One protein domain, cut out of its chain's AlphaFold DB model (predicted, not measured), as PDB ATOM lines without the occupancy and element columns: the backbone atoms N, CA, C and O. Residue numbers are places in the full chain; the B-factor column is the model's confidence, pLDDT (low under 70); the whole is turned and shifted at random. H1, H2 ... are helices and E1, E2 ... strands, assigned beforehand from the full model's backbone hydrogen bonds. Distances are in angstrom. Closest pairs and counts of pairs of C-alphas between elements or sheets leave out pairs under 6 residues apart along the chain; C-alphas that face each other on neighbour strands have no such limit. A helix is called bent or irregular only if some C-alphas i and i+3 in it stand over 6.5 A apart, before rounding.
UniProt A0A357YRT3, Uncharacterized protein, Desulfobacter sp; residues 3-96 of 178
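This is residues 3 to 96 of the 178 residues of an uncharacterized protein of Desulfobacter sp (UniProt A0A357YRT3). A small three-stranded sheet, E1 E2 E3, with H1 packed on it makes a head at one end of a long helical hairpin, H2 and H3. The hairpin makes the longest axis, and its far tip, residues 65 to 70, sticks out free. The printed part has 94 residues, with three named strands and three named helices in the order E1 E2 E3 H1 H2 H3; the sheet runs E1 - E2 - E3, antiparallel throughout, and the class is mostly helix. The whole is loose, with a radius of gyration of the C-alphas of 16.0 A, and spans 52 by 23 by 23 A, a rod in outline.

The sheet is a meander, each strand the antiparallel neighbour of the one before: E1, residues 3 to 5, E2, residues 8 to 12, and E3, residues 18 to 21. In the hairpin of E1 and E2, N 8 and O 5 are within hydrogen-bond range at 2.9 A. In the hairpin of E2 and E3, N 19 and O 11 are 2.8 A apart and N 21 and O 9 are 2.9 A apart. The pairing is staggered: E2 pairs with E1 over residues 8 to 9 and with E3 over residues 9 to 12. H1, residues 28 to 40, and H2, residues 42 to 63, are on one face of the sheet, which gives two layers, helices on one face of a sheet. H1 has a height over the sheet of 9.7 A; its closest C-alphas to E1 are those of Thr 34 and Ser 5, 7.6 A. The closest C-alphas of H2 and E2 are those of Leu 49 and Met 12, 6.5 A. H1 and H2 are close but not clearly touching, with the C-alphas of Ile 38 and Ile 45 closest at 7.6 A, and stand about perpendicular at 78 degrees. H3, residues 69 to 94, touches H2 as a helical hairpin, opposite ways at a shallow tilt of 23 degrees; the C-alphas of Val 62 and Arg 72 are closest, 4.7 A. H3 only grazes the sheet, with residues 90 to 94. In H1 and H2 every O i to N i+4 pair is within hydrogen-bond range; in H3, 20 of 22 are.

E1 begins at C-alpha 3, (104.609, 135.858, 170.314). E2 is 13.5 A long, E3 9.7 A and E1 5.9 A. H1 is 18.2 A long; H2, 30.9 A, begins at C-alpha 42, (105.920, 146.894, 178.463). H3, 36.6 A, ends at C-alpha 94, (112.532, 140.629, 170.034). It has a kink of 31 degrees near residue 76 and is only just irregular: C-alphas 74 and 77 are 6.9 A apart.

The two C-alphas farthest apart, those of Asp 28 and Glu 70, are 52.5 A apart. The printed part has no cut. No link is long; that from E3 to H1 is short and the others are tight. The mean pLDDT of the printed part is 82.9, with residues 65 and 96 under 70.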
ATOM      1  N   ASN A   3     103.814 136.974 169.793       83.88
ATOM      2  CA  ASN A   3     104.609 135.858 170.314       83.88
ATOM      3  C   ASN A   3     106.012 136.339 170.698       83.88
ATOM      4  O   ASN A   3     106.759 136.813 169.840       83.88
ATOM      5  N   ILE A   4     106.362 136.215 171.981       77.06
ATOM      6  CA  ILE A   4     107.651 136.693 172.519       77.06
ATOM      7  C   ILE A   4     108.629 135.562 172.850       77.06
ATOM      8  O   ILE A   4     109.824 135.796 173.003       77.06
ATOM      9  N   SER A   5     108.145 134.331 172.996       75.25
ATOM     10  CA  SER A   5     108.953 133.139 173.273       75.25
ATOM     11  C   SER A   5     108.188 131.900 172.817       75.25
ATOM     12  O   SER A   5     106.966 131.953 172.664       75.25
ATOM     13  N   ASN A   6     108.890 130.784 172.602       74.56
ATOM     14  CA  ASN A   6     108.258 129.524 172.207       74.56
ATOM     15  C   ASN A   6     107.185 129.127 173.230       74.56
ATOM     16  O   ASN A   6     107.499 128.811 174.374       74.56
ATOM     17  N   GLY A   7     105.920 129.173 172.810       76.44
ATOM     18  CA  GLY A   7     104.774 128.829 173.650       76.44
ATOM     19  C   GLY A   7     104.253 129.946 174.560       76.44
ATOM     20  O   GLY A   7     103.360 129.659 175.349       76.44
ATOM     21  N   VAL A   8     104.756 131.188 174.459       82.94
ATOM     22  CA  VAL A   8     104.190 132.345 175.178       82.94
ATOM     23  C   VAL A   8     103.617 133.372 174.213       82.94
ATOM     24  O   VAL A   8     104.352 134.059 173.492       82.94
ATOM     25  N   SER A   9     102.296 133.509 174.269       85.50
ATOM     26  CA  SER A   9     101.529 134.477 173.490       85.50
ATOM     27  C   SER A   9     101.002 135.577 174.402       85.50
ATOM     28  O   SER A   9     100.486 135.319 175.489       85.50
ATOM     29  N   LEU A  10     101.141 136.820 173.952       87.00
ATOM     30  CA  LEU A  10     100.640 137.995 174.642       87.00
ATOM     31  C   LEU A  10      99.363 138.507 173.985       87.00
ATOM     32  O   LEU A  10      99.291 138.702 172.762       87.00
ATOM     33  N   THR A  11      98.380 138.779 174.831       86.12
ATOM     34  CA  THR A  11      97.104 139.402 174.481       86.12
ATOM     35  C   THR A  11      96.812 140.551 175.445       86.12
ATOM     36  O   THR A  11      97.467 140.699 176.479       86.12
ATOM     37  N   MET A  12      95.870 141.419 175.078       84.50
ATOM     38  CA  MET A  12      95.417 142.519 175.925       84.50
ATOM     39  C   MET A  12      93.951 142.292 176.270       84.50
ATOM     40  O   MET A  12      93.147 142.034 175.377       84.50
ATOM     41  N   ASP A  13      93.614 142.363 177.555       82.75
ATOM     42  CA  ASP A  13      92.227 142.244 177.995       82.75
ATOM     43  C   ASP A  13      91.442 143.555 177.814       82.75
ATOM     44  O   ASP A  13      92.000 144.610 177.501       82.75
ATOM     45  N   ALA A  14      90.131 143.498 178.059       77.25
ATOM     46  CA  ALA A  14      89.239 144.658 177.973       77.25
ATOM     47  C   ALA A  14      89.600 145.806 178.942       77.25
ATOM     48  O   ALA A  14      89.121 146.923 178.774       77.25
ATOM     49  N   HIS A  15      90.443 145.552 179.948       78.94
ATOM     50  CA  HIS A  15      90.928 146.546 180.906       78.94
ATOM     51  C   HIS A  15      92.338 147.061 180.561       78.94
ATOM     52  O   HIS A  15      92.945 147.765 181.371       78.94
ATOM     53  N   GLY A  16      92.886 146.698 179.396       75.75
ATOM     54  CA  GLY A  16      94.221 147.108 178.960       75.75
ATOM     55  C   GLY A  16      95.363 146.387 179.684       75.75
ATOM     56  O   GLY A  16      96.496 146.873 179.695       75.75
ATOM     57  N   ARG A  17      95.097 145.247 180.335       82.06
ATOM     58  CA  ARG A  17      96.132 144.445 181.002       82.06
ATOM     59  C   ARG A  17      96.688 143.407 180.035       82.06
ATOM     60  O   ARG A  17      95.939 142.745 179.320       82.06
ATOM     61  N   ILE A  18      98.010 143.246 180.052       84.62
ATOM     62  CA  ILE A  18      98.700 142.219 179.267       84.62
ATOM     63  C   ILE A  18      98.463 140.861 179.932       84.62
ATOM     64  O   ILE A  18      98.799 140.676 181.104       84.62
ATOM     65  N   GLN A  19      97.928 139.915 179.171       86.06
ATOM     66  CA  GLN A  19      97.861 138.505 179.533       86.06
ATOM     67  C   GLN A  19      98.962 137.748 178.790       86.06
ATOM     68  O   GLN A  19      99.271 138.065 177.643       86.06
ATOM     69  N   ALA A  20      99.591 136.793 179.472       86.94
ATOM     70  CA  ALA A  20     100.675 135.979 178.932       86.94
ATOM     71  C   ALA A  20     100.280 134.503 179.019       86.94
ATOM     72  O   ALA A  20     100.518 133.837 180.033       86.94
ATOM     73  N   ASP A  21      99.641 134.017 177.962       86.62
ATOM     74  CA  ASP A  21      99.224 132.627 177.846       86.62
ATOM     75  C   ASP A  21     100.449 131.731 177.662       86.62
ATOM     76  O   ASP A  21     101.413 132.108 177.001       86.62
ATOM     77  N   GLY A  22     100.444 130.563 178.307       82.81
ATOM     78  CA  GLY A  22     101.565 129.614 178.278       82.81
ATOM     79  C   GLY A  22     102.739 129.948 179.208       82.81
ATOM     80  O   GLY A  22     103.566 129.079 179.469       82.81
ATOM     81  N   LEU A  23     102.768 131.136 179.829       84.44
ATOM     82  CA  LEU A  23     103.814 131.517 180.794       84.44
ATOM     83  C   LEU A  23     103.888 130.570 182.005       84.44
ATOM     84  O   LEU A  23     104.965 130.329 182.535       84.44
ATOM     85  N   LYS A  24     102.745 130.027 182.447       82.12
ATOM     86  CA  LYS A  24     102.667 129.077 183.576       82.12
ATOM     87  C   LYS A  24     103.204 127.684 183.241       82.12
ATOM     88  O   LYS A  24     103.427 126.898 184.150       82.12
ATOM     89  N   SER A  25     103.350 127.380 181.954       86.25
ATOM     90  CA  SER A  25     103.846 126.091 181.469       86.25
ATOM     91  C   SER A  25     105.362 126.095 181.266       86.25
ATOM     92  O   SER A  25     105.929 125.059 180.930       86.25
ATOM     93  N   LEU A  26     106.017 127.250 181.436       81.75
ATOM     94  CA  LEU A  26     107.467 127.371 181.352       81.75
ATOM     95  C   LEU A  26     108.140 126.967 182.674       81.75
ATOM     96  O   LEU A  26     107.569 127.202 183.739       81.75
ATOM     97  N   PRO A  27     109.373 126.429 182.615       87.00
ATOM     98  CA  PRO A  27     110.260 126.332 183.774       87.00
ATOM     99  C   PRO A  27     110.442 127.689 184.471       87.00
ATOM    100  O   PRO A  27     110.424 128.723 183.801       87.00
ATOM    101  N   ASP A  28     110.629 127.700 185.794       83.44
ATOM    102  CA  ASP A  28     110.650 128.933 186.601       83.44
ATOM    103  C   ASP A  28     111.714 129.948 186.146       83.44
ATOM    104  O   ASP A  28     111.434 131.146 186.069       83.44
ATOM    105  N   ASP A  29     112.906 129.478 185.770       82.44
ATOM    106  CA  ASP A  29     113.993 130.308 185.237       82.44
ATOM    107  C   ASP A  29     113.575 131.016 183.940       82.44
ATOM    108  O   ASP A  29     113.746 132.229 183.792       82.44
ATOM    109  N   LYS A  30     112.933 130.279 183.027       82.25
ATOM    110  CA  LYS A  30     112.418 130.823 181.767       82.25
ATOM    111  C   LYS A  30     111.217 131.729 181.985       82.25
ATOM    112  O   LYS A  30     111.126 132.779 181.354       82.25
ATOM    113  N   ALA A  31     110.318 131.374 182.898       81.56
ATOM    114  CA  ALA A  31     109.168 132.195 183.240       81.56
ATOM    115  C   ALA A  31     109.601 133.559 183.804       81.56
ATOM    116  O   ALA A  31     109.009 134.586 183.461       81.56
ATOM    117  N   ASP A  32     110.650 133.600 184.628       84.69
ATOM    118  CA  ASP A  32     111.177 134.844 185.188       84.69
ATOM    119  C   ASP A  32     111.937 135.691 184.162       84.69
ATOM    120  O   ASP A  32     111.727 136.909 184.125       84.69
ATOM    121  N   GLU A  33     112.728 135.080 183.274       84.69
ATOM    122  CA  GLU A  33     113.314 135.768 182.111       84.69
ATOM    123  C   GLU A  33     112.214 136.415 181.253       84.69
ATOM    124  O   GLU A  33     112.256 137.617 180.967       84.69
ATOM    125  N   THR A  34     111.168 135.658 180.911       84.06
ATOM    126  CA  THR A  34     110.030 136.156 180.130       84.06
ATOM    127  C   THR A  34     109.291 137.283 180.857       84.06
ATOM    128  O   THR A  34     108.962 138.299 180.244       84.06
ATOM    129  N   ARG A  35     109.067 137.185 182.175       85.00
ATOM    130  CA  ARG A  35     108.454 138.273 182.966       85.00
ATOM    131  C   ARG A  35     109.306 139.536 182.972       85.00
ATOM    132  O   ARG A  35     108.757 140.635 182.883       85.00
ATOM    133  N   GLN A  36     110.624 139.407 183.107       85.94
ATOM    134  CA  GLN A  36     111.542 140.546 183.056       85.94
ATOM    135  C   GLN A  36     111.530 141.197 181.675       85.94
ATOM    136  O   GLN A  36     111.460 142.420 181.577       85.94
ATOM    137  N   HIS A  37     111.500 140.386 180.620       84.31
ATOM    138  CA  HIS A  37     111.399 140.860 179.249       84.31
ATOM    139  C   HIS A  37     110.092 141.625 178.990       84.31
ATOM    140  O   HIS A  37     110.122 142.752 178.496       84.31
ATOM    141  N   ILE A  38     108.947 141.073 179.419       86.94
ATOM    142  CA  ILE A  38     107.640 141.746 179.338       86.94
ATOM    143  C   ILE A  38     107.673 143.084 180.084       86.94
ATOM    144  O   ILE A  38     107.153 144.079 179.587       86.94
ATOM    145  N   LYS A  39     108.297 143.135 181.267       87.88
ATOM    146  CA  LYS A  39     108.438 144.383 182.033       87.88
ATOM    147  C   LYS A  39     109.308 145.408 181.305       87.88
ATOM    148  O   LYS A  39     108.927 146.572 181.253       87.88
ATOM    149  N   ALA A  40     110.441 144.989 180.742       85.69
ATOM    150  CA  ALA A  40     111.370 145.870 180.035       85.69
ATOM    151  C   ALA A  40     110.769 146.442 178.742       85.69
ATOM    152  O   ALA A  40     111.025 147.591 178.389       85.69
ATOM    153  N   CYS A  41     109.936 145.657 178.057       87.94
ATOM    154  CA  CYS A  41     109.306 146.040 176.797       87.94
ATOM    155  C   CYS A  41     107.838 146.460 176.944       87.94
ATOM    156  O   CYS A  41     107.149 146.567 175.929       87.94
ATOM    157  N   ARG A  42     107.351 146.704 178.170       87.69
ATOM    158  CA  ARG A  42     105.920 146.894 178.463       87.69
ATOM    159  C   ARG A  42     105.261 147.918 177.548       87.69
ATOM    160  O   ARG A  42     104.235 147.608 176.954       87.69
ATOM    161  N   ASP A  43     105.855 149.098 177.411       89.19
ATOM    162  CA  ASP A  43     105.261 150.185 176.627       89.19
ATOM    163  C   ASP A  43     105.177 149.817 175.140       89.19
ATOM    164  O   ASP A  43     104.129 149.977 174.520       89.19
ATOM    165  N   SER A  44     106.238 149.211 174.595       89.31
ATOM    166  CA  SER A  44     106.262 148.720 173.211       89.31
ATOM    167  C   SER A  44     105.238 147.597 172.979       89.31
ATOM    168  O   SER A  44     104.630 147.532 171.916       89.31
ATOM    169  N   ILE A  45     105.034 146.713 173.965       88.56
ATOM    170  CA  ILE A  45     104.046 145.623 173.898       88.56
ATOM    171  C   ILE A  45     102.621 146.184 173.911       88.56
ATOM    172  O   ILE A  45     101.797 145.768 173.100       88.56
ATOM    173  N   VAL A  46     102.324 147.133 174.807       88.62
ATOM    174  CA  VAL A  46     101.010 147.796 174.865       88.62
ATOM    175  C   VAL A  46     100.722 148.520 173.552       88.62
ATOM    176  O   VAL A  46      99.630 148.387 172.997       88.62
ATOM    177  N   GLU A  47     101.709 149.244 173.026       90.00
ATOM    178  CA  GLU A  47     101.596 149.926 171.741       90.00
ATOM    179  C   GLU A  47     101.325 148.934 170.603       90.00
ATOM    180  O   GLU A  47     100.381 149.129 169.840       90.00
ATOM    181  N   TYR A  48     102.081 147.833 170.529       90.25
ATOM    182  CA  TYR A  48     101.878 146.796 169.519       90.25
ATOM    183  C   TYR A  48     100.464 146.213 169.577       90.25
ATOM    184  O   TYR A  48      99.795 146.132 168.552       90.25
ATOM    185  N   LEU A  49      99.984 145.826 170.764       87.12
ATOM    186  CA  LEU A  49      98.659 145.214 170.917       87.12
ATOM    187  C   LEU A  49      97.530 146.197 170.578       87.12
ATOM    188  O   LEU A  49      96.521 145.796 170.001       87.12
ATOM    189  N   THR A  50      97.724 147.484 170.866       87.50
ATOM    190  CA  THR A  50      96.783 148.544 170.478       87.50
ATOM    191  C   THR A  50      96.734 148.714 168.959       87.50
ATOM    192  O   THR A  50      95.651 148.753 168.374       87.50
ATOM    193  N   LEU A  51      97.900 148.780 168.309       87.81
ATOM    194  CA  LEU A  51      97.987 148.874 166.851       87.81
ATOM    195  C   LEU A  51      97.425 147.625 166.174       87.81
ATOM    196  O   LEU A  51      96.748 147.757 165.164       87.81
ATOM    197  N   TRP A  52      97.652 146.446 166.751       85.81
ATOM    198  CA  TRP A  52      97.137 145.182 166.237       85.81
ATOM    199  C   TRP A  52      95.605 145.152 166.230       85.81
ATOM    200  O   TRP A  52      95.026 144.791 165.211       85.81
ATOM    201  N   ASN A  53      94.944 145.599 167.306       85.25
ATOM    202  CA  ASN A  53      93.479 145.706 167.331       85.25
ATOM    203  C   ASN A  53      92.970 146.673 166.251       85.25
ATOM    204  O   ASN A  53      92.064 146.330 165.496       85.25
ATOM    205  N   LYS A  54      93.599 147.850 166.121       85.12
ATOM    206  CA  LYS A  54      93.224 148.836 165.097       85.12
ATOM    207  C   LYS A  54      93.444 148.306 163.674       85.12
ATOM    208  O   LYS A  54      92.619 148.529 162.795       85.12
ATOM    209  N   ALA A  55      94.560 147.620 163.437       85.00
ATOM    210  CA  ALA A  55      94.871 147.014 162.148       85.00
ATOM    211  C   ALA A  55      93.886 145.891 161.810       85.00
ATOM    212  O   ALA A  55      93.507 145.762 160.654       85.00
ATOM    213  N   TRP A  56      93.442 145.118 162.805       84.69
ATOM    214  CA  TRP A  56      92.452 144.061 162.620       84.69
ATOM    215  C   TRP A  56      91.078 144.619 162.228       84.69
ATOM    216  O   TRP A  56      90.504 144.160 161.247       84.69
ATOM    217  N   GLU A  57      90.590 145.655 162.916       83.06
ATOM    218  CA  GLU A  57      89.346 146.352 162.542       83.06
ATOM    219  C   GLU A  57      89.426 146.953 161.131       83.06
ATOM    220  O   GLU A  57      88.478 146.874 160.349       83.06
ATOM    221  N   LEU A  58      90.574 147.540 160.785       81.38
ATOM    222  CA  LEU A  58      90.779 148.130 159.466       81.38
ATOM    223  C   LEU A  58      90.900 147.067 158.369       81.38
ATOM    224  O   LEU A  58      90.400 147.279 157.268       81.38
ATOM    225  N   ALA A  59      91.533 145.930 158.655       79.38
ATOM    226  CA  ALA A  59      91.593 144.797 157.742       79.38
ATOM    227  C   ALA A  59      90.195 144.217 157.498       79.38
ATOM    228  O   ALA A  59      89.838 144.000 156.349       79.38
ATOM    229  N   ASP A  60      89.364 144.071 158.537       81.88
ATOM    230  CA  ASP A  60      87.969 143.637 158.379       81.88
ATOM    231  C   ASP A  60      87.151 144.622 157.523       81.88
ATOM    232  O   ASP A  60      86.344 144.209 156.697       81.88
ATOM    233  N   TYR A  61      87.411 145.929 157.633       76.69
ATOM    234  CA  TYR A  61      86.797 146.939 156.765       76.69
ATOM    235  C   TYR A  61      87.270 146.853 155.301       76.69
ATOM    236  O   TYR A  61      86.467 147.005 154.379       76.69
ATOM    237  N   VAL A  62      88.569 146.631 155.076       73.81
ATOM    238  CA  VAL A  62      89.188 146.573 153.737       73.81
ATOM    239  C   VAL A  62      88.898 145.253 153.018       73.81
ATOM    240  O   VAL A  62      88.670 145.255 151.810       73.81
ATOM    241  N   ASP A  63      88.885 144.135 153.735       75.00
ATOM    242  CA  ASP A  63      88.617 142.805 153.177       75.00
ATOM    243  C   ASP A  63      87.114 142.490 153.181       75.00
ATOM    244  O   ASP A  63      86.614 141.723 152.351       75.00
ATOM    245  N   GLY A  64      86.366 143.115 154.090       70.31
ATOM    246  CA  GLY A  64      84.923 142.996 154.192       70.31
ATOM    247  C   GLY A  64      84.203 143.539 152.962       70.31
ATOM    248  O   GLY A  64      84.622 144.490 152.300       70.31
ATOM    249  N   ASN A  65      83.048 142.947 152.658       69.31
ATOM    250  CA  ASN A  65      82.150 143.410 151.594       69.31
ATOM    251  C   ASN A  65      81.187 144.515 152.077       69.31
ATOM    252  O   ASN A  65      80.128 144.732 151.491       69.31
ATOM    253  N   THR A  66      81.523 145.163 153.191       76.00
ATOM    254  CA  THR A  66      80.691 146.124 153.923       76.00
ATOM    255  C   THR A  66      80.840 147.559 153.418       76.00
ATOM    256  O   THR A  66      79.910 148.344 153.594       76.00
ATOM    257  N   ALA A  67      81.954 147.897 152.761       77.44
ATOM    258  CA  ALA A  67      82.213 149.218 152.188       77.44
ATOM    259  C   ALA A  67      82.422 149.173 150.656       77.44
ATOM    260  O   ALA A  67      82.867 148.148 150.126       77.44
ATOM    261  N   PRO A  68      82.126 150.274 149.933       84.69
ATOM    262  CA  PRO A  68      82.478 150.436 148.521       84.69
ATOM    263  C   PRO A  68      83.969 150.200 148.259       84.69
ATOM    264  O   PRO A  68      84.819 150.415 149.121       84.69
ATOM    265  N   TYR A  69      84.311 149.743 147.056       77.75
ATOM    266  CA  TYR A  69      85.692 149.400 146.708       77.75
ATOM    267  C   TYR A  69      86.646 150.598 146.791       77.75
ATOM    268  O   TYR A  69      87.772 150.456 147.264       77.75
ATOM    269  N   GLU A  70      86.176 151.772 146.389       80.62
ATOM    270  CA  GLU A  70      86.919 153.028 146.408       80.62
ATOM    271  C   GLU A  70      87.345 153.403 147.835       80.62
ATOM    272  O   GLU A  70      88.521 153.687 148.074       80.62
ATOM    273  N   ASP A  71      86.427 153.285 148.798       82.94
ATOM    274  CA  ASP A  71      86.685 153.563 150.216       82.94
ATOM    275  C   ASP A  71      87.680 152.552 150.814       82.94
ATOM    276  O   ASP A  71      88.537 152.903 151.630       82.94
ATOM    277  N   ARG A  72      87.622 151.284 150.377       75.69
ATOM    278  CA  ARG A  72      88.570 150.238 150.805       75.69
ATOM    279  C   ARG A  72      89.982 150.518 150.288       75.69
ATOM    280  O   ARG A  72      90.941 150.360 151.042       75.69
ATOM    281  N   ILE A  73      90.125 151.004 149.048       82.38
ATOM    282  CA  ILE A  73      91.431 151.419 148.511       82.38
ATOM    283  C   ILE A  73      92.010 152.588 149.310       82.38
ATOM    284  O   ILE A  73      93.205 152.580 149.613       82.38
ATOM    285  N   GLU A  74      91.195 153.580 149.669       86.69
ATOM    286  CA  GLU A  74      91.667 154.757 150.410       86.69
ATOM    287  C   GLU A  74      92.252 154.387 151.785       86.69
ATOM    288  O   GLU A  74      93.167 155.048 152.282       86.69
ATOM    289  N   LYS A  75      91.774 153.294 152.387       81.06
ATOM    290  CA  LYS A  75      92.232 152.802 153.694       81.06
ATOM    291  C   LYS A  75      93.453 151.879 153.646       81.06
ATOM    292  O   LYS A  75      94.108 151.703 154.677       81.06
ATOM    293  N   LEU A  76      93.833 151.359 152.477       78.44
ATOM    294  CA  LEU A  76      95.017 150.498 152.324       78.44
ATOM    295  C   LEU A  76      96.334 151.152 152.794       78.44
ATOM    296  O   LEU A  76      97.108 150.484 153.484       78.44
ATOM    297  N   PRO A  77      96.632 152.433 152.488       83.81
ATOM    298  CA  PRO A  77      97.841 153.085 152.991       83.81
ATOM    299  C   PRO A  77      97.890 153.168 154.521       83.81
ATOM    300  O   PRO A  77      98.954 152.962 155.105       83.81
ATOM    301  N   GLU A  78      96.751 153.421 155.178       86.19
ATOM    302  CA  GLU A  78      96.668 153.450 156.643       86.19
ATOM    303  C   GLU A  78      96.978 152.065 157.230       86.19
ATOM    304  O   GLU A  78      97.796 151.956 158.146       86.19
ATOM    305  N   LEU A  79      96.417 150.999 156.648       78.12
ATOM    306  CA  LEU A  79      96.705 149.621 157.055       78.12
ATOM    307  C   LEU A  79      98.192 149.270 156.880       78.12
ATOM    308  O   LEU A  79      98.813 148.705 157.783       78.12
ATOM    309  N   ASN A  80      98.796 149.674 155.761       80.31
ATOM    310  CA  ASN A  80     100.221 149.458 155.502       80.31
ATOM    311  C   ASN A  80     101.119 150.187 156.512       80.31
ATOM    312  O   ASN A  80     102.107 149.618 156.982       80.31
ATOM    313  N   MET A  81     100.772 151.421 156.896       86.19
ATOM    314  CA  MET A  81     101.502 152.157 157.933       86.19
ATOM    315  C   MET A  81     101.404 151.479 159.305       86.19
ATOM    316  O   MET A  81     102.405 151.404 160.024       86.19
ATOM    317  N   LEU A  82     100.221 150.970 159.670       81.81
ATOM    318  CA  LEU A  82     100.025 150.230 160.920       81.81
ATOM    319  C   LEU A  82     100.874 148.955 160.946       81.81
ATOM    320  O   LEU A  82     101.600 148.733 161.917       81.81
ATOM    321  N   ASN A  83     100.870 148.187 159.853       79.62
ATOM    322  CA  ASN A  83     101.697 146.990 159.707       79.62
ATOM    323  C   ASN A  83     103.196 147.305 159.806       79.62
ATOM    324  O   ASN A  83     103.924 146.620 160.521       79.62
ATOM    325  N   ALA A  84     103.667 148.377 159.162       82.94
ATOM    326  CA  ALA A  84     105.069 148.788 159.244       82.94
ATOM    327  C   ALA A  84     105.489 149.146 160.682       82.94
ATOM    328  O   ALA A  84     106.544 148.716 161.156       82.94
ATOM    329  N   ARG A  85     104.645 149.892 161.408       86.94
ATOM    330  CA  ARG A  85     104.901 150.258 162.810       86.94
ATOM    331  C   ARG A  85     104.871 149.038 163.731       86.94
ATOM    332  O   ARG A  85     105.727 148.921 164.604       86.94
ATOM    333  N   MET A  86     103.935 148.116 163.513       86.25
ATOM    334  CA  MET A  86     103.879 146.842 164.230       86.25
ATOM    335  C   MET A  86     105.154 146.021 164.026       86.25
ATOM    336  O   MET A  86     105.754 145.607 165.011       86.25
ATOM    337  N   THR A  87     105.628 145.864 162.788       84.50
ATOM    338  CA  THR A  87     106.882 145.151 162.485       84.50
ATOM    339  C   THR A  87     108.087 145.786 163.183       84.50
ATOM    340  O   THR A  87     108.922 145.079 163.748       84.50
ATOM    341  N   ALA A  88     108.167 147.120 163.210       85.00
ATOM    342  CA  ALA A  88     109.232 147.829 163.921       85.00
ATOM    343  C   ALA A  88     109.186 147.579 165.441       85.00
ATOM    344  O   ALA A  88     110.227 147.387 166.075       85.00
ATOM    345  N   LEU A  89     107.986 147.547 166.028       86.56
ATOM    346  CA  LEU A  89     107.800 147.216 167.440       86.56
ATOM    347  C   LEU A  89     108.131 145.752 167.731       86.56
ATOM    348  O   LEU A  89     108.796 145.489 168.727       86.56
ATOM    349  N   GLU A  90     107.746 144.808 166.869       85.06
ATOM    350  CA  GLU A  90     108.127 143.401 167.032       85.06
ATOM    351  C   GLU A  90     109.633 143.222 167.034       85.06
ATOM    352  O   GLU A  90     110.160 142.508 167.885       85.06
ATOM    353  N   PHE A  91     110.320 143.878 166.098       85.12
ATOM    354  CA  PHE A  91     111.772 143.859 166.052       85.12
ATOM    355  C   PHE A  91     112.346 144.424 167.351       85.12
ATOM    356  O   PHE A  91     113.121 143.755 168.020       85.12
ATOM    357  N   LYS A  92     111.885 145.601 167.791       85.69
ATOM    358  CA  LYS A  92     112.331 146.216 169.050       85.69
ATOM    359  C   LYS A  92     112.100 145.318 170.268       85.69
ATOM    360  O   LYS A  92     112.952 145.276 171.151       85.69
ATOM    361  N   ILE A  93     110.964 144.625 170.330       84.75
ATOM    362  CA  ILE A  93     110.635 143.703 171.421       84.75
ATOM    363  C   ILE A  93     111.572 142.495 171.354       84.75
ATOM    364  O   ILE A  93     112.274 142.231 172.318       84.75
ATOM    365  N   LYS A  94     111.685 141.823 170.204       82.00
ATOM    366  CA  LYS A  94     112.532 140.629 170.034       82.00
ATOM    367  C   LYS A  94     114.030 140.922 170.209       82.00
ATOM    368  O   LYS A  94     114.763 140.077 170.713       82.00
ATOM    369  N   SER A  95     114.489 142.113 169.827       77.19
ATOM    370  CA  SER A  95     115.897 142.527 169.893       77.19
ATOM    371  C   SER A  95     116.340 143.060 171.255       77.19
ATOM    372  O   SER A  95     117.519 143.367 171.410       77.19
ATOM    373  N   ASN A  96     115.438 143.187 172.234       69.88
ATOM    374  CA  ASN A  96     115.766 143.691 173.568       69.88
ATOM    375  C   ASN A  96     115.673 142.565 174.614       69.88
ATOM    376  O   ASN A  96     114.737 142.549 175.420       69.88
TER     377      ASN A  96